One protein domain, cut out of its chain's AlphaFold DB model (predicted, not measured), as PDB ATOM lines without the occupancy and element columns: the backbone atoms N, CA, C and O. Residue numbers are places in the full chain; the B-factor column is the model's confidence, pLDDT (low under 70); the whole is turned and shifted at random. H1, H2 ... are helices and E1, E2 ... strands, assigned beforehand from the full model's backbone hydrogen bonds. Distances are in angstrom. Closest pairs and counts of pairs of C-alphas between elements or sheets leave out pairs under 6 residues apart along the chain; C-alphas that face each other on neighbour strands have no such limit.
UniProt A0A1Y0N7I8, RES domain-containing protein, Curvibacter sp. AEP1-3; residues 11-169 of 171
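This is residues 11 to 169 of the 171 residues of the protein "RES domain-containing protein" of Curvibacter sp. AEP1-3 (UniProt A0A1Y0N7I8). Two lobes lie side by side: one is a strongly twisted sheet of E1, E2, E7 and E8, with the long helix H3 alongside its E8 edge and the short H2 beside E2; the other has the strand pair E3 and E6, then H1 packed on E3, then the hairpin of E4 and E5 on the far side of H1. Two tight links, E2 to E3 and E6 to E7, join the lobes, and the long stretch 35 to 71, with no named element, winds from E3 past H3 and back to H1. The printed part has 159 residues, with three named helices and eight named strands in the order E1 E2 E3 H1 E4 E5 E6 E7 H2 H3 E8; the class is mixed, helices and strands, with under half of the residues in named elements. The four-strand sheet runs E1 E2 E7 E8 and is mixed, while the two small sheets, E3 E6 and E4 E5, are antiparallel. The whole is compact, with a radius of gyration of the C-alphas of 16.6 A and spans of 49 by 37 by 36 A.

Begin at residues 11 to 14, E1, and residues 17 to 24, E2, a hairpin with N 12 and O 19 2.8 A apart. The pairing of E2 is staggered: its residues 17 to 20 pair with E1, and its residues 21 to 24 with E7, residues 116 to 120, where N 22 and O 118 are 2.8 A apart, antiparallel. Look next at E3, residues 29 to 34, and E6, residues 106 to 111: they are antiparallel at 153 degrees, with N 30 and O 110 2.9 A apart. H1, residues 72 to 78, comes closest to E3 at the C-alphas of His 31 and Leu 72, 5.4 A apart. E4, residues 82 to 85, and E5, residues 91 to 94, form a hairpin with N 83 and O 93 2.8 A apart; the closest C-alphas of H1 and E4 are those of Ala 76 and Leu 82, 5.5 A apart. E7 is parallel to E8, residues 164 to 168, at 45 degrees, with N 165 and O 117 3.0 A apart. E7, H2, H3 and E8 make a strand-helix-strand unit, two parallel neighbour strands with helices between, whose crossover is right-handed. H2, residues 124 to 129, is on the sheet at a height of 7.1 A, its closest C-alphas with E2 being those of Thr 126 and Ala 19, 4.8 A apart. H3, residues 141 to 157, is on this sheet too, at a height of 9.0 A; the closest C-alphas of H3 and E8 are those of Leu 155 and Val 164, 7.6 A apart. H3 on one face of the sheet makes two layers, helix and sheet. In H1, H2 and H3 every O i to N i+4 pair is within hydrogen-bond range.

Find C-alpha 11 at (177.942, 297.507, 220.083), where E1 begins; E2 then runs 22.0 A, and E3 16.1 A. H1 begins at C-alpha 72, (175.269, 269.306, 216.464), and runs 10.0 A; after the hairpin of E4 and E5, E6 runs 16.3 A and E7 12.4 A. H2 runs 8.5 A and H3 24.7 A, and E8, 11.1 A long, ends at C-alpha 168, (181.117, 283.948, 217.578).

The C-alphas farthest apart are those of Gly 16 and Ala 100, 50.2 A. The printed part has no cut; its long links are E3 to H1, E5 to E6 and H2 to H3. The mean pLDDT of the printed part is 87.8, and residues 87 to 89, 96 to 101 and 138 are under 70.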
ATOM      1  N   SER A  11     176.555 297.164 220.390       80.38
ATOM      2  CA  SER A  11     177.942 297.507 220.083       80.38
ATOM      3  C   SER A  11     178.729 297.719 221.369       80.38
ATOM      4  O   SER A  11     178.195 298.215 222.362       80.38
ATOM      5  N   LEU A  12     180.002 297.361 221.325       84.81
ATOM      6  CA  LEU A  12     180.989 297.588 222.363       84.81
ATOM      7  C   LEU A  12     182.140 298.394 221.773       84.81
ATOM      8  O   LEU A  12     182.549 298.119 220.650       84.81
ATOM      9  N   THR A  13     182.681 299.355 222.514       85.62
ATOM     10  CA  THR A  13     183.886 300.074 222.087       85.62
ATOM     11  C   THR A  13     185.070 299.604 222.923       85.62
ATOM     12  O   THR A  13     185.145 299.895 224.110       85.62
ATOM     13  N   LEU A  14     186.006 298.890 222.301       84.25
ATOM     14  CA  LEU A  14     187.215 298.361 222.931       84.25
ATOM     15  C   LEU A  14     188.425 299.173 222.462       84.25
ATOM     16  O   LEU A  14     188.847 299.035 221.316       84.25
ATOM     17  N   GLN A  15     188.957 300.052 223.317       83.69
ATOM     18  CA  GLN A  15     190.072 300.958 222.974       83.69
ATOM     19  C   GLN A  15     189.878 301.680 221.619       83.69
ATOM     20  O   GLN A  15     190.759 301.701 220.762       83.69
ATOM     21  N   GLY A  16     188.685 302.241 221.394       83.12
ATOM     22  CA  GLY A  16     188.341 302.946 220.152       83.12
ATOM     23  C   GLY A  16     187.916 302.046 218.983       83.12
ATOM     24  O   GLY A  16     187.521 302.561 217.940       83.12
ATOM     25  N   ARG A  17     187.934 300.717 219.144       86.12
ATOM     26  CA  ARG A  17     187.418 299.761 218.153       86.12
ATOM     27  C   ARG A  17     185.957 299.452 218.442       86.12
ATOM     28  O   ARG A  17     185.641 298.957 219.520       86.12
ATOM     29  N   ASN A  18     185.070 299.706 217.487       88.31
ATOM     30  CA  ASN A  18     183.675 299.296 217.611       88.31
ATOM     31  C   ASN A  18     183.534 297.823 217.226       88.31
ATOM     32  O   ASN A  18     183.901 297.428 216.124       88.31
ATOM     33  N   ALA A  19     182.993 297.032 218.142       92.19
ATOM     34  CA  ALA A  19     182.746 295.613 217.981       92.19
ATOM     35  C   ALA A  19     181.260 295.323 218.170       92.19
ATOM     36  O   ALA A  19     180.638 295.752 219.145       92.19
ATOM     37  N   ARG A  20     180.677 294.581 217.237       94.44
ATOM     38  CA  ARG A  20     179.324 294.060 217.365       94.44
ATOM     39  C   ARG A  20     179.315 292.891 218.346       94.44
ATOM     40  O   ARG A  20     180.279 292.136 218.454       94.44
ATOM     41  N   LEU A  21     178.209 292.755 219.069       93.06
ATOM     42  CA  LEU A  21     177.972 291.665 220.000       93.06
ATOM     43  C   LEU A  21     176.846 290.759 219.506       93.06
ATOM     44  O   LEU A  21     175.757 291.230 219.164       93.06
ATOM     45  N   CYS A  22     177.088 289.457 219.578       91.50
ATOM     46  CA  CYS A  22     176.064 288.427 219.574       91.50
ATOM     47  C   CYS A  22     175.672 288.122 221.023       91.50
ATOM     48  O   CYS A  22     176.529 287.927 221.884       91.50
ATOM     49  N   CYS A  23     174.373 288.114 221.313       90.94
ATOM     50  CA  CYS A  23     173.868 287.834 222.652       90.94
ATOM     51  C   CYS A  23     173.118 286.503 222.660       90.94
ATOM     52  O   CYS A  23     172.156 286.346 221.912       90.94
ATOM     53  N   LEU A  24     173.514 285.594 223.549       89.50
ATOM     54  CA  LEU A  24     172.783 284.368 223.839       89.50
ATOM     55  C   LEU A  24     171.864 284.616 225.035       89.50
ATOM     56  O   LEU A  24     172.316 285.051 226.099       89.50
ATOM     57  N   ASP A  25     170.571 284.366 224.858       91.69
ATOM     58  CA  ASP A  25     169.605 284.471 225.948       91.69
ATOM     59  C   ASP A  25     169.705 283.265 226.904       91.69
ATOM     60  O   ASP A  25     170.163 282.186 226.506       91.69
ATOM     61  N   PRO A  26     169.279 283.418 228.172       93.88
ATOM     62  CA  PRO A  26     169.215 282.301 229.107       93.88
ATOM     63  C   PRO A  26     168.449 281.107 228.521       93.88
ATOM     64  O   PRO A  26     167.399 281.261 227.901       93.88
ATOM     65  N   GLY A  27     168.975 279.902 228.722       93.75
ATOM     66  CA  GLY A  27     168.435 278.649 228.196       93.75
ATOM     67  C   GLY A  27     168.926 278.277 226.793       93.75
ATOM     68  O   GLY A  27     168.808 277.100 226.427       93.75
ATOM     69  N   TYR A  28     169.521 279.220 226.045       92.94
ATOM     70  CA  TYR A  28     170.106 278.948 224.730       92.94
ATOM     71  C   TYR A  28     171.196 277.876 224.842       92.94
ATOM     72  O   TYR A  28     172.044 277.932 225.738       92.94
ATOM     73  N   GLY A  29     171.137 276.876 223.961       93.88
ATOM     74  CA  GLY A  29     172.020 275.713 223.973       93.88
ATOM     75  C   GLY A  29     173.024 275.746 222.827       93.88
ATOM     76  O   GLY A  29     172.633 275.970 221.690       93.88
ATOM     77  N   ILE A  30     174.292 275.470 223.127       94.88
ATOM     78  CA  ILE A  30     175.356 275.262 222.134       94.88
ATOM     79  C   ILE A  30     175.937 273.854 222.270       94.88
ATOM     80  O   ILE A  30     176.039 273.300 223.366       94.88
ATOM     81  N   HIS A  31     176.300 273.256 221.145       96.62
ATOM     82  CA  HIS A  31     176.747 271.878 221.024       96.62
ATOM     83  C   HIS A  31     178.269 271.805 221.047       96.62
ATOM     84  O   HIS A  31     178.943 272.452 220.249       96.62
ATOM     85  N   ARG A  32     178.822 270.975 221.930       95.62
ATOM     86  CA  ARG A  32     180.262 270.719 222.007       95.62
ATOM     87  C   ARG A  32     180.539 269.231 221.922       95.62
ATOM     88  O   ARG A  32     179.917 268.439 222.634       95.62
ATOM     89  N   LEU A  33     181.510 268.877 221.090       93.88
ATOM     90  CA  LEU A  33     182.078 267.538 221.023       93.88
ATOM     91  C   LEU A  33     183.475 267.537 221.646       93.88
ATOM     92  O   LEU A  33     184.221 268.508 221.527       93.88
ATOM     93  N   TYR A  34     183.817 266.470 222.362       91.62
ATOM     94  CA  TYR A  34     185.099 266.353 223.058       91.62
ATOM     95  C   TYR A  34     185.461 264.888 223.317       91.62
ATOM     96  O   TYR A  34     184.587 264.030 223.391       91.62
ATOM     97  N   ARG A  35     186.754 264.592 223.489       86.69
ATOM     98  CA  ARG A  35     187.245 263.228 223.796       86.69
ATOM     99  C   ARG A  35     187.869 263.105 225.186       86.69
ATOM    100  O   ARG A  35     187.738 262.074 225.839       86.69
ATOM    101  N   PHE A  36     188.516 264.166 225.667       83.56
ATOM    102  CA  PHE A  36     189.224 264.149 226.946       83.56
ATOM    103  C   PHE A  36     188.269 264.155 228.154       83.56
ATOM    104  O   PHE A  36     187.190 264.756 228.082       83.56
ATOM    105  N   PRO A  37     188.640 263.514 229.281       85.25
ATOM    106  CA  PRO A  37     187.891 263.610 230.533       85.25
ATOM    107  C   PRO A  37     187.601 265.067 230.906       85.25
ATOM    108  O   PRO A  37     188.451 265.934 230.731       85.25
ATOM    109  N   GLU A  38     186.375 265.337 231.367       89.00
ATOM    110  CA  GLU A  38     185.906 266.679 231.763       89.00
ATOM    111  C   GLU A  38     185.946 267.752 230.653       89.00
ATOM    112  O   GLU A  38     185.621 268.917 230.895       89.00
ATOM    113  N   GLY A  39     186.253 267.369 229.406       88.69
ATOM    114  CA  GLY A  39     186.352 268.273 228.257       88.69
ATOM    115  C   GLY A  39     185.050 268.988 227.886       88.69
ATOM    116  O   GLY A  39     185.073 269.891 227.051       88.69
ATOM    117  N   GLY A  40     183.929 268.633 228.521       91.88
ATOM    118  CA  GLY A  40     182.671 269.366 228.413       91.88
ATOM    119  C   GLY A  40     182.775 270.803 228.931       91.88
ATOM    120  O   GLY A  40     182.143 271.683 228.361       91.88
ATOM    121  N   PHE A  41     183.609 271.061 229.948       92.06
ATOM    122  CA  PHE A  41     183.802 272.412 230.498       92.06
ATOM    123  C   PHE A  41     185.265 272.778 230.786       92.06
ATOM    124  O   PHE A  41     185.555 273.913 231.156       92.06
ATOM    125  N   LYS A  42     186.208 271.849 230.590       93.75
ATOM    126  CA  LYS A  42     187.645 272.149 230.607       93.75
ATOM    127  C   LYS A  42     188.157 272.406 229.182       93.75
ATOM    128  O   LYS A  42     187.788 271.660 228.264       93.75
ATOM    129  N   PRO A  43     188.986 273.445 228.970       92.44
ATOM    130  CA  PRO A  43     189.624 273.675 227.680       92.44
ATOM    131  C   PRO A  43     190.629 272.561 227.372       92.44
ATOM    132  O   PRO A  43     191.016 271.784 228.248       92.44
ATOM    133  N   ALA A  44     191.076 272.496 226.118       90.50
ATOM    134  CA  ALA A  44     192.118 271.555 225.729       90.50
ATOM    135  C   ALA A  44     193.422 271.802 226.527       90.50
ATOM    136  O   ALA A  44     193.746 272.960 226.839       90.50
ATOM    137  N   PRO A  45     194.190 270.744 226.851       89.94
ATOM    138  CA  PRO A  45     195.551 270.888 227.363       89.94
ATOM    139  C   PRO A  45     196.425 271.738 226.422       89.94
ATOM    140  O   PRO A  45     196.196 271.693 225.210       89.94
ATOM    141  N   PRO A  46     197.420 272.485 226.937       93.19
ATOM    142  CA  PRO A  46     198.238 273.421 226.152       93.19
ATOM    143  C   PRO A  46     198.810 272.839 224.850       93.19
ATOM    144  O   PRO A  46     198.745 273.481 223.807       93.19
ATOM    145  N   GLN A  47     199.275 271.586 224.873       90.44
ATOM    146  CA  GLN A  47     199.847 270.888 223.716       90.44
ATOM    147  C   GLN A  47     198.846 270.572 222.587       90.44
ATOM    148  O   GLN A  47     199.252 270.194 221.492       90.44
ATOM    149  N   PHE A  48     197.543 270.711 222.843       89.81
ATOM    150  CA  PHE A  48     196.472 270.447 221.878       89.81
ATOM    151  C   PHE A  48     195.713 271.720 221.460       89.81
ATOM    152  O   PHE A  48     194.698 271.624 220.770       89.81
ATOM    153  N   ARG A  49     196.182 272.912 221.859       92.31
ATOM    154  CA  ARG A  49     195.567 274.214 221.533       92.31
ATOM    155  C   ARG A  49     195.971 274.677 220.133       92.31
ATOM    156  O   ARG A  49     196.829 275.543 219.960       92.31
ATOM    157  N   ASN A  50     195.371 274.040 219.128       90.12
ATOM    158  CA  ASN A  50     195.709 274.238 217.720       90.12
ATOM    159  C   ASN A  50     194.628 274.956 216.888       90.12
ATOM    160  O   ASN A  50     194.819 275.149 215.688       90.12
ATOM    161  N   GLY A  51     193.526 275.387 217.497       90.94
ATOM    162  CA  GLY A  51     192.397 276.021 216.819       90.94
ATOM    163  C   GLY A  51     192.633 277.470 216.374       90.94
ATOM    164  O   GLY A  51     193.667 278.086 216.656       90.94
ATOM    165  N   ARG A  52     191.640 278.021 215.662       91.81
ATOM    166  CA  ARG A  52     191.646 279.396 215.120       91.81
ATOM    167  C   ARG A  52     191.756 280.457 216.214       91.81
ATOM    168  O   ARG A  52     192.466 281.436 216.040       91.81
ATOM    169  N   LEU A  53     191.068 280.251 217.331       94.38
ATOM    170  CA  LEU A  53     190.998 281.196 218.444       94.38
ATOM    171  C   LEU A  53     191.901 280.804 219.614       94.38
ATOM    172  O   LEU A  53     191.762 281.391 220.674       94.38
ATOM    173  N   ASP A  54     192.760 279.794 219.466       95.88
ATOM    174  CA  ASP A  54     193.702 279.406 220.518       95.88
ATOM    175  C   ASP A  54     194.873 280.399 220.620       95.88
ATOM    176  O   ASP A  54     195.104 281.181 219.690       95.88
ATOM    177  N   PRO A  55     195.651 280.370 221.719       96.50
ATOM    178  CA  PRO A  55     196.778 281.273 221.886       96.50
ATOM    179  C   PRO A  55     197.793 281.240 220.730       96.50
ATOM    180  O   PRO A  55     197.988 280.198 220.082       96.50
ATOM    181  N   PRO A  56     198.493 282.365 220.478       95.06
ATOM    182  CA  PRO A  56     199.584 282.414 219.515       95.06
ATOM    183  C   PRO A  56     200.655 281.349 219.786       95.06
ATOM    184  O   PRO A  56     200.879 280.925 220.923       95.06
ATOM    185  N   VAL A  57     201.350 280.930 218.726       91.94
ATOM    186  CA  VAL A  57     202.448 279.954 218.821       91.94
ATOM    187  C   VAL A  57     203.500 280.444 219.822       91.94
ATOM    188  O   VAL A  57     203.886 281.609 219.808       91.94
ATOM    189  N   GLY A  58     203.949 279.548 220.703       92.69
ATOM    190  CA  GLY A  58     204.905 279.865 221.772       92.69
ATOM    191  C   GLY A  58     204.277 280.446 223.044       92.69
ATOM    192  O   GLY A  58     204.987 280.613 224.030       92.69
ATOM    193  N   ARG A  59     202.962 280.705 223.058       93.69
ATOM    194  CA  ARG A  59     202.214 281.214 224.221       93.69
ATOM    195  C   ARG A  59     201.022 280.316 224.605       93.69
ATOM    196  O   ARG A  59     199.933 280.829 224.854       93.69
ATOM    197  N   PRO A  60     201.159 278.972 224.635       93.25
ATOM    198  CA  PRO A  60     200.006 278.075 224.724       93.25
ATOM    199  C   PRO A  60     199.239 278.190 226.047       93.25
ATOM    200  O   PRO A  60     198.078 277.798 226.085       93.25
ATOM    201  N   ASP A  61     199.843 278.732 227.108       95.06
ATOM    202  CA  ASP A  61     199.261 278.823 228.454       95.06
ATOM    203  C   ASP A  61     198.498 280.123 228.744       95.06
ATOM    204  O   ASP A  61     197.853 280.230 229.786       95.06
ATOM    205  N   ASP A  62     198.500 281.088 227.825       95.12
ATOM    206  CA  ASP A  62     197.909 282.411 228.061       95.12
ATOM    207  C   ASP A  62     196.403 282.380 228.348       95.12
ATOM    208  O   ASP A  62     195.875 283.221 229.087       95.12
ATOM    209  N   TYR A  63     195.700 281.444 227.710       95.19
ATOM    210  CA  TYR A  63     194.276 281.177 227.879       95.19
ATOM    211  C   TYR A  63     193.903 279.832 227.233       95.19
ATOM    212  O   TYR A  63     194.699 279.215 226.528       95.19
ATOM    213  N   GLY A  64     192.677 279.365 227.476       94.00
ATOM    214  CA  GLY A  64     192.121 278.175 226.834       94.00
ATOM    215  C   GLY A  64     190.708 278.426 226.321       94.00
ATOM    216  O   GLY A  64     189.963 279.198 226.923       94.00
ATOM    217  N   MET A  65     190.344 277.756 225.227       94.25
ATOM    218  CA  MET A  65     189.061 277.947 224.548       94.25
ATOM    219  C   MET A  65     188.119 276.748 224.700       94.25
ATOM    220  O   MET A  65     188.531 275.582 224.689       94.25
ATOM    221  N   LEU A  66     186.819 277.046 224.780       94.38
ATOM    222  CA  LEU A  66     185.737 276.078 224.624       94.38
ATOM    223  C   LEU A  66     185.059 276.292 223.265       94.38
ATOM    224  O   LEU A  66     184.129 277.080 223.141       94.38
ATOM    225  N   TYR A  67     185.520 275.572 222.245       94.81
ATOM    226  CA  TYR A  67     184.839 275.491 220.952       94.81
ATOM    227  C   TYR A  67     183.493 274.763 221.071       94.81
ATOM    228  O   TYR A  67     183.415 273.648 221.596       94.81
ATOM    229  N   ALA A  68     182.439 275.407 220.594       95.31
ATOM    230  CA  ALA A  68     181.086 274.880 220.518       95.31
ATOM    231  C   ALA A  68     180.390 275.500 219.302       95.31
ATOM    232  O   ALA A  68     180.812 276.548 218.818       95.31
ATOM    233  N   ALA A  69     179.328 274.861 218.828       94.94
ATOM    234  CA  ALA A  69     178.562 275.313 217.677       94.94
ATOM    235  C   ALA A  69     177.076 275.480 218.012       94.94
ATOM    236  O   ALA A  69     176.569 274.927 218.988       94.94
ATOM    237  N   ASP A  70     176.365 276.226 217.180       92.94
ATOM    238  CA  ASP A  70     174.916 276.422 217.269       92.94
ATOM    239  C   ASP A  70     174.105 275.170 216.889       92.94
ATOM    240  O   ASP A  70     172.925 275.063 217.218       92.94
ATOM    241  N   SER A  71     174.740 274.189 216.243       93.56
ATOM    242  CA  SER A  71     174.130 272.913 215.883       93.56
ATOM    243  C   SER A  71     175.076 271.732 216.109       93.56
ATOM    244  O   SER A  71     176.302 271.850 216.022       93.56
ATOM    245  N   LEU A  72     174.501 270.552 216.368       92.31
ATOM    246  CA  LEU A  72     175.269 269.306 216.464       92.31
ATOM    247  C   LEU A  72     175.991 268.977 215.148       92.31
ATOM    248  O   LEU A  72     177.104 268.463 215.179       92.31
ATOM    249  N   LEU A  73     175.366 269.292 214.010       91.00
ATOM    250  CA  LEU A  73     175.919 269.035 212.683       91.00
ATOM    251  C   LEU A  73     177.208 269.834 212.456       91.00
ATOM    252  O   LEU A  73     178.226 269.250 212.095       91.00
ATOM    253  N   THR A  74     177.188 271.137 212.747       91.56
ATOM    254  CA  THR A  74     178.378 271.996 212.677       91.56
ATOM    255  C   THR A  74     179.475 271.482 213.611       91.56
ATOM    256  O   THR A  74     180.617 271.330 213.190       91.56
ATOM    257  N   ALA A  75     179.134 271.123 214.857       92.88
ATOM    258  CA  ALA A  75     180.111 270.579 215.803       92.88
ATOM    259  C   ALA A  75     180.749 269.266 215.307       92.88
ATOM    260  O   ALA A  75     181.942 269.045 215.506       92.88
ATOM    261  N   ALA A  76     179.966 268.399 214.658       90.75
ATOM    262  CA  ALA A  76     180.438 267.134 214.107       90.75
ATOM    263  C   ALA A  76     181.351 267.315 212.885       90.75
ATOM    264  O   ALA A  76     182.342 266.594 212.776       90.75
ATOM    265  N   LEU A  77     181.060 268.290 212.019       89.06
ATOM    266  CA  LEU A  77     181.929 268.667 210.900       89.06
ATOM    267  C   LEU A  77     183.265 269.233 211.395       89.06
ATOM    268  O   LEU A  77     184.319 268.737 211.009       89.06
ATOM    269  N   GLU A  78     183.230 270.195 212.321       87.81
ATOM    270  CA  GLU A  78     184.433 270.823 212.895       87.81
ATOM    271  C   GLU A  78     185.334 269.821 213.636       87.81
ATOM    272  O   GLU A  78     186.551 269.981 213.689       87.81
ATOM    273  N   CYS A  79     184.753 268.762 214.204       87.50
ATOM    274  CA  CYS A  79     185.514 267.704 214.874       87.50
ATOM    275  C   CYS A  79     185.958 266.572 213.936       87.50
ATOM    276  O   CYS A  79     186.512 265.580 214.416       87.50
ATOM    277  N   GLY A  80     185.668 266.674 212.634       85.38
ATOM    278  CA  GLY A  80     185.945 265.627 211.653       85.38
ATOM    279  C   GLY A  80     185.226 264.309 211.944       85.38
ATOM    280  O   GLY A  80     185.685 263.264 211.497       85.38
ATOM    281  N   ALA A  81     184.136 264.337 212.721       85.19
ATOM    282  CA  ALA A  81     183.277 263.177 212.966       85.19
ATOM    283  C   ALA A  81     182.353 262.916 211.768       85.19
ATOM    284  O   ALA A  81     182.011 261.769 211.480       85.19
ATOM    285  N   LEU A  82     181.992 263.984 211.052       86.06
ATOM    286  CA  LEU A  82     181.339 263.925 209.752       86.06
ATOM    287  C   LEU A  82     182.257 264.508 208.682       86.06
ATOM    288  O   LEU A  82     182.923 265.518 208.906       86.06
ATOM    289  N   LEU A  83     182.251 263.883 207.511       82.88
ATOM    290  CA  LEU A  83     182.886 264.375 206.298       82.88
ATOM    291  C   LEU A  83     181.811 264.965 205.394       82.88
ATOM    292  O   LEU A  83     180.763 264.353 205.173       82.88
ATOM    293  N   LEU A  84     182.072 266.165 204.879       82.06
ATOM    294  CA  LEU A  84     181.248 266.769 203.842       82.06
ATOM    295  C   LEU A  84     181.670 266.189 202.493       82.06
ATOM    296  O   LEU A  84     182.769 266.468 202.012       82.06
ATOM    297  N   MET A  85     180.792 265.402 201.883       80.88
ATOM    298  CA  MET A  85     181.056 264.777 200.595       80.88
ATOM    299  C   MET A  85     180.494 265.651 199.468       80.88
ATOM    300  O   MET A  85     179.290 265.942 199.464       80.88
ATOM    301  N   PRO A  86     181.319 266.080 198.495       70.06
ATOM    302  CA  PRO A  86     180.813 266.754 197.300       70.06
ATOM    303  C   PRO A  86     180.046 265.743 196.424       70.06
ATOM    304  O   PRO A  86     180.604 264.702 196.073       70.06
ATOM    305  N   PRO A  87     178.766 266.012 196.080       61.88
ATOM    306  CA  PRO A  87     178.458 266.768 194.855       61.88
ATOM    307  C   PRO A  87     177.288 267.777 195.028       61.88
ATOM    308  O   PRO A  87     177.019 268.211 196.140       61.88
ATOM    309  N   ALA A  88     176.627 268.208 193.934       59.78
ATOM    310  CA  ALA A  88     175.660 269.330 193.835       59.78
ATOM    311  C   ALA A  88     174.564 269.427 194.927       59.78
ATOM    312  O   ALA A  88     173.976 270.494 195.105       59.78
ATOM    313  N   GLN A  89     174.302 268.340 195.657       66.31
ATOM    314  CA  GLN A  89     173.652 268.364 196.964       66.31
ATOM    315  C   GLN A  89     174.626 267.778 197.998       66.31
ATOM    316  O   GLN A  89     175.010 266.614 197.851       66.31
ATOM    317  N   PRO A  90     175.040 268.548 199.021       71.31
ATOM    318  CA  PRO A  90     175.997 268.066 200.007       71.31
ATOM    319  C   PRO A  90     175.423 266.867 200.769       71.31
ATOM    320  O   PRO A  90     174.320 266.942 201.314       71.31
ATOM    321  N   THR A  91     176.181 265.772 200.814       81.25
ATOM    322  CA  THR A  91     175.885 264.607 201.662       81.25
ATOM    323  C   THR A  91     176.933 264.491 202.767       81.25
ATOM    324  O   THR A  91     178.014 265.078 202.671       81.25
ATOM    325  N   TYR A  92     176.594 263.779 203.842       81.38
ATOM    326  CA  TYR A  92     177.473 263.582 204.992       81.38
ATOM    327  C   TYR A  92     177.834 262.107 205.130       81.38
ATOM    328  O   TYR A  92     176.947 261.254 205.095       81.38
ATOM    329  N   GLU A  93     179.113 261.824 205.352       83.12
ATOM    330  CA  GLU A  93     179.604 260.490 205.702       83.12
ATOM    331  C   GLU A  93     180.215 260.494 207.103       83.12
ATOM    332  O   GLU A  93     180.783 261.494 207.545       83.12
ATOM    333  N   ILE A  94     180.095 259.378 207.822       80.00
ATOM    334  CA  ILE A  94     180.752 259.210 209.122       80.00
ATOM    335  C   ILE A  94     182.243 258.975 208.881       80.00
ATOM    336  O   ILE A  94     182.630 258.096 208.112       80.00
ATOM    337  N   SER A  95     183.086 259.746 209.564       76.69
ATOM    338  CA  SER A  95     184.536 259.595 209.475       76.69
ATOM    339  C   SER A  95     185.011 258.359 210.242       76.69
ATOM    340  O   SER A  95     185.098 258.366 211.470       76.69
ATOM    341  N   LEU A  96     185.366 257.299 209.512       66.06
ATOM    342  CA  LEU A  96     185.881 256.047 210.089       66.06
ATOM    343  C   LEU A  96     187.332 256.160 210.598       66.06
ATOM    344  O   LEU A  96     187.785 255.333 211.385       66.06
ATOM    345  N   ILE A  97     188.068 257.199 210.182       59.97
ATOM    346  CA  ILE A  97     189.475 257.434 210.563       59.97
ATOM    347  C   ILE A  97     189.595 257.768 212.063       59.97
ATOM    348  O   ILE A  97     190.644 257.582 212.676       59.97
ATOM    349  N   ALA A  98     188.512 258.234 212.684       53.03
ATOM    350  CA  ALA A  98     188.536 258.817 214.017       53.03
ATOM    351  C   ALA A  98     188.295 257.815 215.173       53.03
ATOM    352  O   ALA A  98     188.207 258.255 216.327       53.03
ATOM    353  N   GLU A  99     188.148 256.513 214.892       51.75
ATOM    354  CA  GLU A  99     187.656 255.524 215.871       51.75
ATOM    355  C   GLU A  99     188.689 254.506 216.384       51.75
ATOM    356  O   GLU A  99     188.560 254.067 217.523       51.75
ATOM    357  N   ALA A 100     189.726 254.138 215.621       57.72
ATOM    358  CA  ALA A 100     190.571 252.995 216.005       57.72
ATOM    359  C   ALA A 100     191.560 253.276 217.160       57.72
ATOM    360  O   ALA A 100     191.907 252.354 217.894       57.72
ATOM    361  N   GLU A 101     191.997 254.528 217.352       64.38
ATOM    362  CA  GLU A 101     193.057 254.873 218.328       64.38
ATOM    363  C   GLU A 101     192.676 255.972 219.336       64.38
ATOM    364  O   GLU A 101     193.419 256.241 220.281       64.38
ATOM    365  N   LEU A 102     191.517 256.618 219.176       70.44
ATOM    366  CA  LEU A 102     191.102 257.746 220.015       70.44
ATOM    367  C   LEU A 102     189.918 257.375 220.918       70.44
ATOM    368  O   LEU A 102     189.014 256.667 220.474       70.44
ATOM    369  N   PRO A 103     189.836 257.914 222.153       76.56
ATOM    370  CA  PRO A 103     188.660 257.736 223.002       76.56
ATOM    371  C   PRO A 103     187.378 258.166 222.275       76.56
ATOM    372  O   PRO A 103     187.438 259.144 221.521       76.56
ATOM    373  N   PRO A 104     186.223 257.521 222.525       82.19
ATOM    374  CA  PRO A 104     184.964 257.883 221.882       82.19
ATOM    375  C   PRO A 104     184.650 259.375 222.004       82.19
ATOM    376  O   PRO A 104     184.861 259.984 223.060       82.19
ATOM    377  N   VAL A 105     184.118 259.964 220.931       87.69
ATOM    378  CA  VAL A 105     183.608 261.338 220.969       87.69
ATOM    379  C   VAL A 105     182.409 261.394 221.909       87.69
ATOM    380  O   VAL A 105     181.468 260.614 221.795       87.69
ATOM    381  N   LYS A 106     182.441 262.340 222.840       91.88
ATOM    382  CA  LYS A 106     181.339 262.672 223.739       91.88
ATOM    383  C   LYS A 106     180.687 263.965 223.279       91.88
ATOM    384  O   LYS A 106     181.352 264.834 222.718       91.88
ATOM    385  N   HIS A 107     179.397 264.101 223.563       94.75
ATOM    386  CA  HIS A 107     178.596 265.283 223.254       94.75
ATOM    387  C   HIS A 107     178.025 265.882 224.537       94.75
ATOM    388  O   HIS A 107     177.548 265.163 225.412       94.75
ATOM    389  N   VAL A 108     178.064 267.209 224.634       95.94
ATOM    390  CA  VAL A 108     177.333 267.975 225.644       95.94
ATOM    391  C   VAL A 108     176.633 269.167 224.996       95.94
ATOM    392  O   VAL A 108     177.117 269.737 224.013       95.94
ATOM    393  N   ILE A 109     175.489 269.551 225.560       96.62
ATOM    394  CA  ILE A 109     174.836 270.828 225.274       96.62
ATOM    395  C   ILE A 109     175.151 271.769 226.435       96.62
ATOM    396  O   ILE A 109     174.709 271.533 227.560       96.62
ATOM    397  N   LEU A 110     175.906 272.830 226.165       94.00
ATOM    398  CA  LEU A 110     176.161 273.893 227.130       94.00
ATOM    399  C   LEU A 110     175.003 274.881 227.070       94.00
ATOM    400  O   LEU A 110     174.674 275.378 225.995       94.00
ATOM    401  N   ARG A 111     174.369 275.148 228.211       94.25
ATOM    402  CA  ARG A 111     173.237 276.074 228.301       94.25
ATOM    403  C   ARG A 111     173.645 277.336 229.035       94.25
ATOM    404  O   ARG A 111     174.189 277.259 230.134       94.25
ATOM    405  N   ALA A 112     173.337 278.486 228.448       90.69
ATOM    406  CA  ALA A 112     173.524 279.766 229.112       90.69
ATOM    407  C   ALA A 112     172.564 279.870 230.312       90.69
ATOM    408  O   ALA A 112     171.350 279.773 230.148       90.69
ATOM    409  N   THR A 113     173.082 280.039 231.527       92.19
ATOM    410  CA  THR A 113     172.254 280.233 232.738       92.19
ATOM    411  C   THR A 113     171.830 281.689 232.927       92.19
ATOM    412  O   THR A 113     170.832 281.973 233.580       92.19
ATOM    413  N   GLN A 114     172.571 282.606 232.313       91.06
ATOM    414  CA  GLN A 114     172.320 284.040 232.263       91.06
ATOM    415  C   GLN A 114     172.535 284.536 230.832       91.06
ATOM    416  O   GLN A 114     172.987 283.777 229.975       91.06
ATOM    417  N   LYS A 115     172.222 285.805 230.559       90.06
ATOM    418  CA  LYS A 115     172.515 286.392 229.249       90.06
ATOM    419  C   LYS A 115     174.028 286.432 229.047       90.06
ATOM    420  O   LYS A 115     174.748 286.929 229.908       90.06
ATOM    421  N   VAL A 116     174.491 285.921 227.914       88.88
ATOM    422  CA  VAL A 116     175.913 285.844 227.569       88.88
ATOM    423  C   VAL A 116     176.173 286.697 226.339       88.88
ATOM    424  O   VAL A 116     175.413 286.627 225.373       88.88
ATOM    425  N   LYS A 117     177.243 287.495 226.356       92.94
ATOM    426  CA  LYS A 117     177.682 288.264 225.190       92.94
ATOM    427  C   LYS A 117     178.920 287.623 224.573       92.94
ATOM    428  O   LYS A 117     179.828 287.181 225.275       92.94
ATOM    429  N   LEU A 118     178.954 287.613 223.251       93.88
ATOM    430  CA  LEU A 118     180.068 287.164 222.431       93.88
ATOM    431  C   LEU A 118     180.419 288.285 221.456       93.88
ATOM    432  O   LEU A 118     179.517 288.927 220.918       93.88
ATOM    433  N   VAL A 119     181.704 288.521 221.212       95.19
ATOM    434  CA  VAL A 119     182.131 289.424 220.137       95.19
ATOM    435  C   VAL A 119     181.867 288.766 218.789       95.19
ATOM    436  O   VAL A 119     182.189 287.597 218.588       95.19
ATOM    437  N   ASP A 120     181.257 289.513 217.875       94.19
ATOM    438  CA  ASP A 120     180.792 288.998 216.596       94.19
ATOM    439  C   ASP A 120     181.848 289.139 215.498       94.19
ATOM    440  O   ASP A 120     181.921 290.151 214.813       94.19
ATOM    441  N   PHE A 121     182.670 288.105 215.314       93.38
ATOM    442  CA  PHE A 121     183.634 288.026 214.211       93.38
ATOM    443  C   PHE A 121     182.996 287.556 212.892       93.38
ATOM    444  O   PHE A 121     183.706 287.397 211.900       93.38
ATOM    445  N   MET A 122     181.675 287.343 212.842       90.62
ATOM    446  CA  MET A 122     180.955 287.156 211.575       90.62
ATOM    447  C   MET A 122     180.623 288.500 210.914       90.62
ATOM    448  O   MET A 122     180.411 288.560 209.703       90.62
ATOM    449  N   ASP A 123     180.589 289.581 211.695       91.56
ATOM    450  CA  ASP A 123     180.393 290.944 211.214       91.56
ATOM    451  C   ASP A 123     181.692 291.497 210.611       91.56
ATOM    452  O   ASP A 123     182.717 291.597 211.287       91.56
ATOM    453  N   SER A 124     181.654 291.882 209.331       91.56
ATOM    454  CA  SER A 124     182.843 292.315 208.584       91.56
ATOM    455  C   SER A 124     183.549 293.510 209.225       91.56
ATOM    456  O   SER A 124     184.781 293.564 209.223       91.56
ATOM    457  N   ALA A 125     182.794 294.468 209.774       92.00
ATOM    458  CA  ALA A 125     183.362 295.660 210.397       92.00
ATOM    459  C   ALA A 125     184.093 295.302 211.697       92.00
ATOM    460  O   ALA A 125     185.225 295.736 211.913       92.00
ATOM    461  N   THR A 126     183.477 294.451 212.518       94.00
ATOM    462  CA  THR A 126     184.081 293.926 213.743       94.00
ATOM    463  C   THR A 126     185.333 293.116 213.423       94.00
ATOM    464  O   THR A 126     186.397 293.420 213.947       94.00
ATOM    465  N   ALA A 127     185.253 292.151 212.506       92.81
ATOM    466  CA  ALA A 127     186.394 291.352 212.068       92.81
ATOM    467  C   ALA A 127     187.559 292.225 211.553       92.81
ATOM    468  O   ALA A 127     188.698 292.073 212.003       92.81
ATOM    469  N   SER A 128     187.271 293.209 210.693       93.25
ATOM    470  CA  SER A 128     188.281 294.139 210.161       93.25
ATOM    471  C   SER A 128     188.950 294.968 211.260       93.25
ATOM    472  O   SER A 128     190.158 295.191 211.209       93.25
ATOM    473  N   ALA A 129     188.203 295.377 212.292       93.94
ATOM    474  CA  ALA A 129     188.753 296.113 213.432       93.94
ATOM    475  C   ALA A 129     189.781 295.297 214.244       93.94
ATOM    476  O   ALA A 129     190.591 295.876 214.972       93.94
ATOM    477  N   PHE A 130     189.778 293.969 214.099       93.94
ATOM    478  CA  PHE A 130     190.768 293.054 214.671       93.94
ATOM    479  C   PHE A 130     191.763 292.501 213.636       93.94
ATOM    480  O   PHE A 130     192.543 291.604 213.952       93.94
ATOM    481  N   GLY A 131     191.782 293.047 212.415       92.75
ATOM    482  CA  GLY A 131     192.711 292.639 211.358       92.75
ATOM    483  C   GLY A 131     192.344 291.323 210.668       92.75
ATOM    484  O   GLY A 131     193.206 290.696 210.053       92.75
ATOM    485  N   LEU A 132     191.085 290.890 210.769       92.38
ATOM    486  CA  LEU A 132     190.580 289.693 210.103       92.38
ATOM    487  C   LEU A 132     189.932 290.041 208.763       92.38
ATOM    488  O   LEU A 132     189.208 291.027 208.643       92.38
ATOM    489  N   ASN A 133     190.150 289.177 207.773       89.31
ATOM    490  CA  ASN A 133     189.411 289.180 206.517       89.31
ATOM    491  C   ASN A 133     188.458 287.977 206.507       89.31
ATOM    492  O   ASN A 133     188.916 286.840 206.390       89.31
ATOM    493  N   ILE A 134     187.150 288.228 206.628       83.81
ATOM    494  CA  ILE A 134     186.127 287.168 206.675       83.81
ATOM    495  C   ILE A 134     185.961 286.425 205.342       83.81
ATOM    496  O   ILE A 134     185.481 285.294 205.338       83.81
ATOM    497  N   ASP A 135     186.381 287.048 204.239       84.00
ATOM    498  CA  ASP A 135     186.381 286.468 202.892       84.00
ATOM    499  C   ASP A 135     187.756 285.869 202.536       84.00
ATOM    500  O   ASP A 135     188.000 285.443 201.407       84.00
ATOM    501  N   GLY A 136     188.690 285.872 203.493       79.25
ATOM    502  CA  GLY A 136     190.013 285.282 203.349       79.25
ATOM    503  C   GLY A 136     190.006 283.755 203.454       79.25
ATOM    504  O   GLY A 136     188.994 283.112 203.722       79.25
ATOM    505  N   VAL A 137     191.186 283.158 203.275       74.06
ATOM    506  CA  VAL A 137     191.382 281.709 203.434       74.06
ATOM    507  C   VAL A 137     191.155 281.312 204.898       74.06
ATOM    508  O   VAL A 137     191.876 281.778 205.782       74.06
ATOM    509  N   LEU A 138     190.182 280.429 205.145       68.75
ATOM    510  CA  LEU A 138     189.768 280.002 206.493       68.75
ATOM    511  C   LEU A 138     190.893 279.337 207.307       68.75
ATOM    512  O   LEU A 138     190.924 279.467 208.531       68.75
ATOM    513  N   ASP A 139     191.848 278.688 206.636       72.75
ATOM    514  CA  ASP A 139     192.967 277.978 207.276       72.75
ATOM    515  C   ASP A 139     194.177 278.874 207.577       72.75
ATOM    516  O   ASP A 139     195.198 278.414 208.097       72.75
ATOM    517  N   HIS A 140     194.088 280.175 207.298       83.19
ATOM    518  CA  HIS A 140     195.128 281.119 207.686       83.19
ATOM    519  C   HIS A 140     195.000 281.462 209.181       83.19
ATOM    520  O   HIS A 140     194.486 282.510 209.560       83.19
ATOM    521  N   LEU A 141     195.452 280.544 210.044       89.50
ATOM    522  CA  LEU A 141     195.288 280.615 211.505       89.50
ATOM    523  C   LEU A 141     195.976 281.805 212.209       89.50
ATOM    524  O   LEU A 141     195.394 282.306 213.174       89.50
ATOM    525  N   PRO A 142     197.182 282.275 211.820       92.94
ATOM    526  CA  PRO A 142     197.902 283.271 212.619       92.94
ATOM    527  C   PRO A 142     197.137 284.588 212.855       92.94
ATOM    528  O   PRO A 142     197.088 285.019 214.009       92.94
ATOM    529  N   PRO A 143     196.477 285.207 211.850       92.81
ATOM    530  CA  PRO A 143     195.619 286.372 212.083       92.81
ATOM    531  C   PRO A 143     194.487 286.116 213.081       92.81
ATOM    532  O   PRO A 143     194.248 286.951 213.948       92.81
ATOM    533  N   TRP A 144     193.831 284.954 213.010       93.69
ATOM    534  CA  TRP A 144     192.750 284.584 213.932       93.69
ATOM    535  C   TRP A 144     193.232 284.475 215.377       93.69
ATOM    536  O   TRP A 144     192.625 285.062 216.274       93.69
ATOM    537  N   ARG A 145     194.368 283.807 215.597       95.06
ATOM    538  CA  ARG A 145     194.962 283.679 216.935       95.06
ATOM    539  C   ARG A 145     195.417 285.024 217.486       95.06
ATOM    540  O   ARG A 145     195.242 285.302 218.672       95.06
ATOM    541  N   GLN A 146     195.963 285.882 216.624       95.38
ATOM    542  CA  GLN A 146     196.371 287.232 216.997       95.38
ATOM    543  C   GLN A 146     195.166 288.114 217.355       95.38
ATOM    544  O   GLN A 146     195.209 288.823 218.358       95.38
ATOM    545  N   ALA A 147     194.078 288.047 216.583       94.75
ATOM    546  CA  ALA A 147     192.831 288.750 216.877       94.75
ATOM    547  C   ALA A 147     192.211 288.285 218.204       94.75
ATOM    548  O   ALA A 147     191.823 289.116 219.026       94.75
ATOM    549  N   ALA A 148     192.166 286.970 218.443       95.38
ATOM    550  CA  ALA A 148     191.673 286.391 219.690       95.38
ATOM    551  C   ALA A 148     192.517 286.825 220.899       95.38
ATOM    552  O   ALA A 148     191.964 287.265 221.906       95.38
ATOM    553  N   ALA A 149     193.849 286.778 220.785       95.81
ATOM    554  CA  ALA A 149     194.754 287.230 221.840       95.81
ATOM    555  C   ALA A 149     194.549 288.714 222.178       95.81
ATOM    556  O   ALA A 149     194.376 289.048 223.348       95.81
ATOM    557  N   GLN A 150     194.482 289.583 221.163       94.88
ATOM    558  CA  GLN A 150     194.203 291.009 221.358       94.88
ATOM    559  C   GLN A 150     192.859 291.233 222.052       94.88
ATOM    560  O   GLN A 150     192.775 292.019 222.990       94.88
ATOM    561  N   LEU A 151     191.803 290.542 221.614       94.50
ATOM    562  CA  LEU A 151     190.493 290.657 222.243       94.50
ATOM    563  C   LEU A 151     190.540 290.237 223.717       94.50
ATOM    564  O   LEU A 151     190.024 290.952 224.570       94.50
ATOM    565  N   ILE A 152     191.166 289.105 224.031       93.75
ATOM    566  CA  ILE A 152     191.268 288.610 225.408       93.75
ATOM    567  C   ILE A 152     192.057 289.582 226.288       93.75
ATOM    568  O   ILE A 152     191.659 289.830 227.425       93.75
ATOM    569  N   GLU A 153     193.139 290.167 225.774       92.94
ATOM    570  CA  GLU A 153     193.891 291.211 226.477       92.94
ATOM    571  C   GLU A 153     193.012 292.439 226.761       92.94
ATOM    572  O   GLU A 153     192.991 292.920 227.893       92.94
ATOM    573  N   LEU A 154     192.219 292.891 225.784       91.94
ATOM    574  CA  LEU A 154     191.288 294.014 225.949       91.94
ATOM    575  C   LEU A 154     190.191 293.720 226.981       91.94
ATOM    576  O   LEU A 154     189.905 294.560 227.831       91.94
ATOM    577  N   LEU A 155     189.598 292.524 226.942       91.00
ATOM    578  CA  LEU A 155     188.557 292.113 227.890       91.00
ATOM    579  C   LEU A 155     189.096 291.980 229.322       91.00
ATOM    580  O   LEU A 155     188.380 292.269 230.275       91.00
ATOM    581  N   ARG A 156     190.361 291.575 229.493       90.44
ATOM    582  CA  ARG A 156     191.008 291.456 230.813       90.44
ATOM    583  C   ARG A 156     191.343 292.802 231.456       90.44
ATOM    584  O   ARG A 156     191.482 292.860 232.674       90.44
ATOM    585  N   GLN A 157     191.514 293.855 230.661       88.94
ATOM    586  CA  GLN A 157     191.895 295.182 231.157       88.94
ATOM    587  C   GLN A 157     190.727 295.962 231.770       88.94
ATOM    588  O   GLN A 157     190.967 296.887 232.543       88.94
ATOM    589  N   ASP A 158     189.482 295.606 231.443       83.25
ATOM    590  CA  ASP A 158     188.305 296.373 231.843       83.25
ATOM    591  C   ASP A 158     187.184 295.465 232.370       83.25
ATOM    592  O   ASP A 158     186.550 294.694 231.645       83.25
ATOM    593  N   MET A 159     186.906 295.602 233.668       75.94
ATOM    594  CA  MET A 159     185.864 294.854 234.376       75.94
ATOM    595  C   MET A 159     184.450 295.138 233.847       75.94
ATOM    596  O   MET A 159     183.534 294.349 234.100       75.94
ATOM    597  N   ALA A 160     184.245 296.227 233.096       79.06
ATOM    598  CA  ALA A 160     182.970 296.516 232.445       79.06
ATOM    599  C   ALA A 160     182.557 295.432 231.433       79.06
ATOM    600  O   ALA A 160     181.374 295.325 231.110       79.06
ATOM    601  N   TYR A 161     183.497 294.597 230.974       81.25
ATOM    602  CA  TYR A 161     183.261 293.554 229.972       81.25
ATOM    603  C   TYR A 161     183.197 292.135 230.544       81.25
ATOM    604  O   TYR A 161     183.282 291.169 229.790       81.25
ATOM    605  N   HIS A 162     183.000 291.982 231.858       78.44
ATOM    606  CA  HIS A 162     182.933 290.673 232.524       78.44
ATOM    607  C   HIS A 162     181.821 289.742 232.002       78.44
ATOM    608  O   HIS A 162     181.870 288.537 232.242       78.44
ATOM    609  N   ASP A 163     180.813 290.277 231.307       82.00
ATOM    610  CA  ASP A 163     179.724 289.503 230.706       82.00
ATOM    611  C   ASP A 163     179.940 289.164 229.217       82.00
ATOM    612  O   ASP A 163     179.101 288.494 228.602       82.00
ATOM    613  N   VAL A 164     181.080 289.580 228.650       91.00
ATOM    614  CA  VAL A 164     181.588 289.141 227.345       91.00
ATOM    615  C   VAL A 164     182.525 287.959 227.559       91.00
ATOM    616  O   VAL A 164     183.623 288.106 228.084       91.00
ATOM    617  N   VAL A 165     182.094 286.767 227.149       89.56
ATOM    618  CA  VAL A 165     182.777 285.511 227.523       89.56
ATOM    619  C   VAL A 165     183.441 284.795 226.349       89.56
ATOM    620  O   VAL A 165     183.982 283.705 226.521       89.56
ATOM    621  N   GLY A 166     183.383 285.365 225.145       92.44
ATOM    622  CA  GLY A 166     183.963 284.730 223.971       92.44
ATOM    623  C   GLY A 166     183.658 285.433 222.656       92.44
ATOM    624  O   GLY A 166     183.344 286.622 222.616       92.44
ATOM    625  N   VAL A 167     183.759 284.659 221.580       94.19
ATOM    626  CA  VAL A 167     183.626 285.094 220.188       94.19
ATOM    627  C   VAL A 167     182.641 284.172 219.478       94.19
ATOM    628  O   VAL A 167     182.685 282.960 219.685       94.19
ATOM    629  N   CYS A 168     181.788 284.722 218.618       93.12
ATOM    630  CA  CYS A 168     181.117 283.948 217.578       93.12
ATOM    631  C   CYS A 168     181.781 284.230 216.229       93.12
ATOM    632  O   CYS A 168     182.094 285.375 215.905       93.12
ATOM    633  N   TYR A 169     182.027 283.181 215.455       91.06
ATOM    634  CA  TYR A 169     182.715 283.256 214.173       91.06
ATOM    635  C   TYR A 169     182.131 282.218 213.216       91.06
ATOM    636  O   TYR A 169     181.425 281.301 213.636       91.06
TER     637      TYR A 169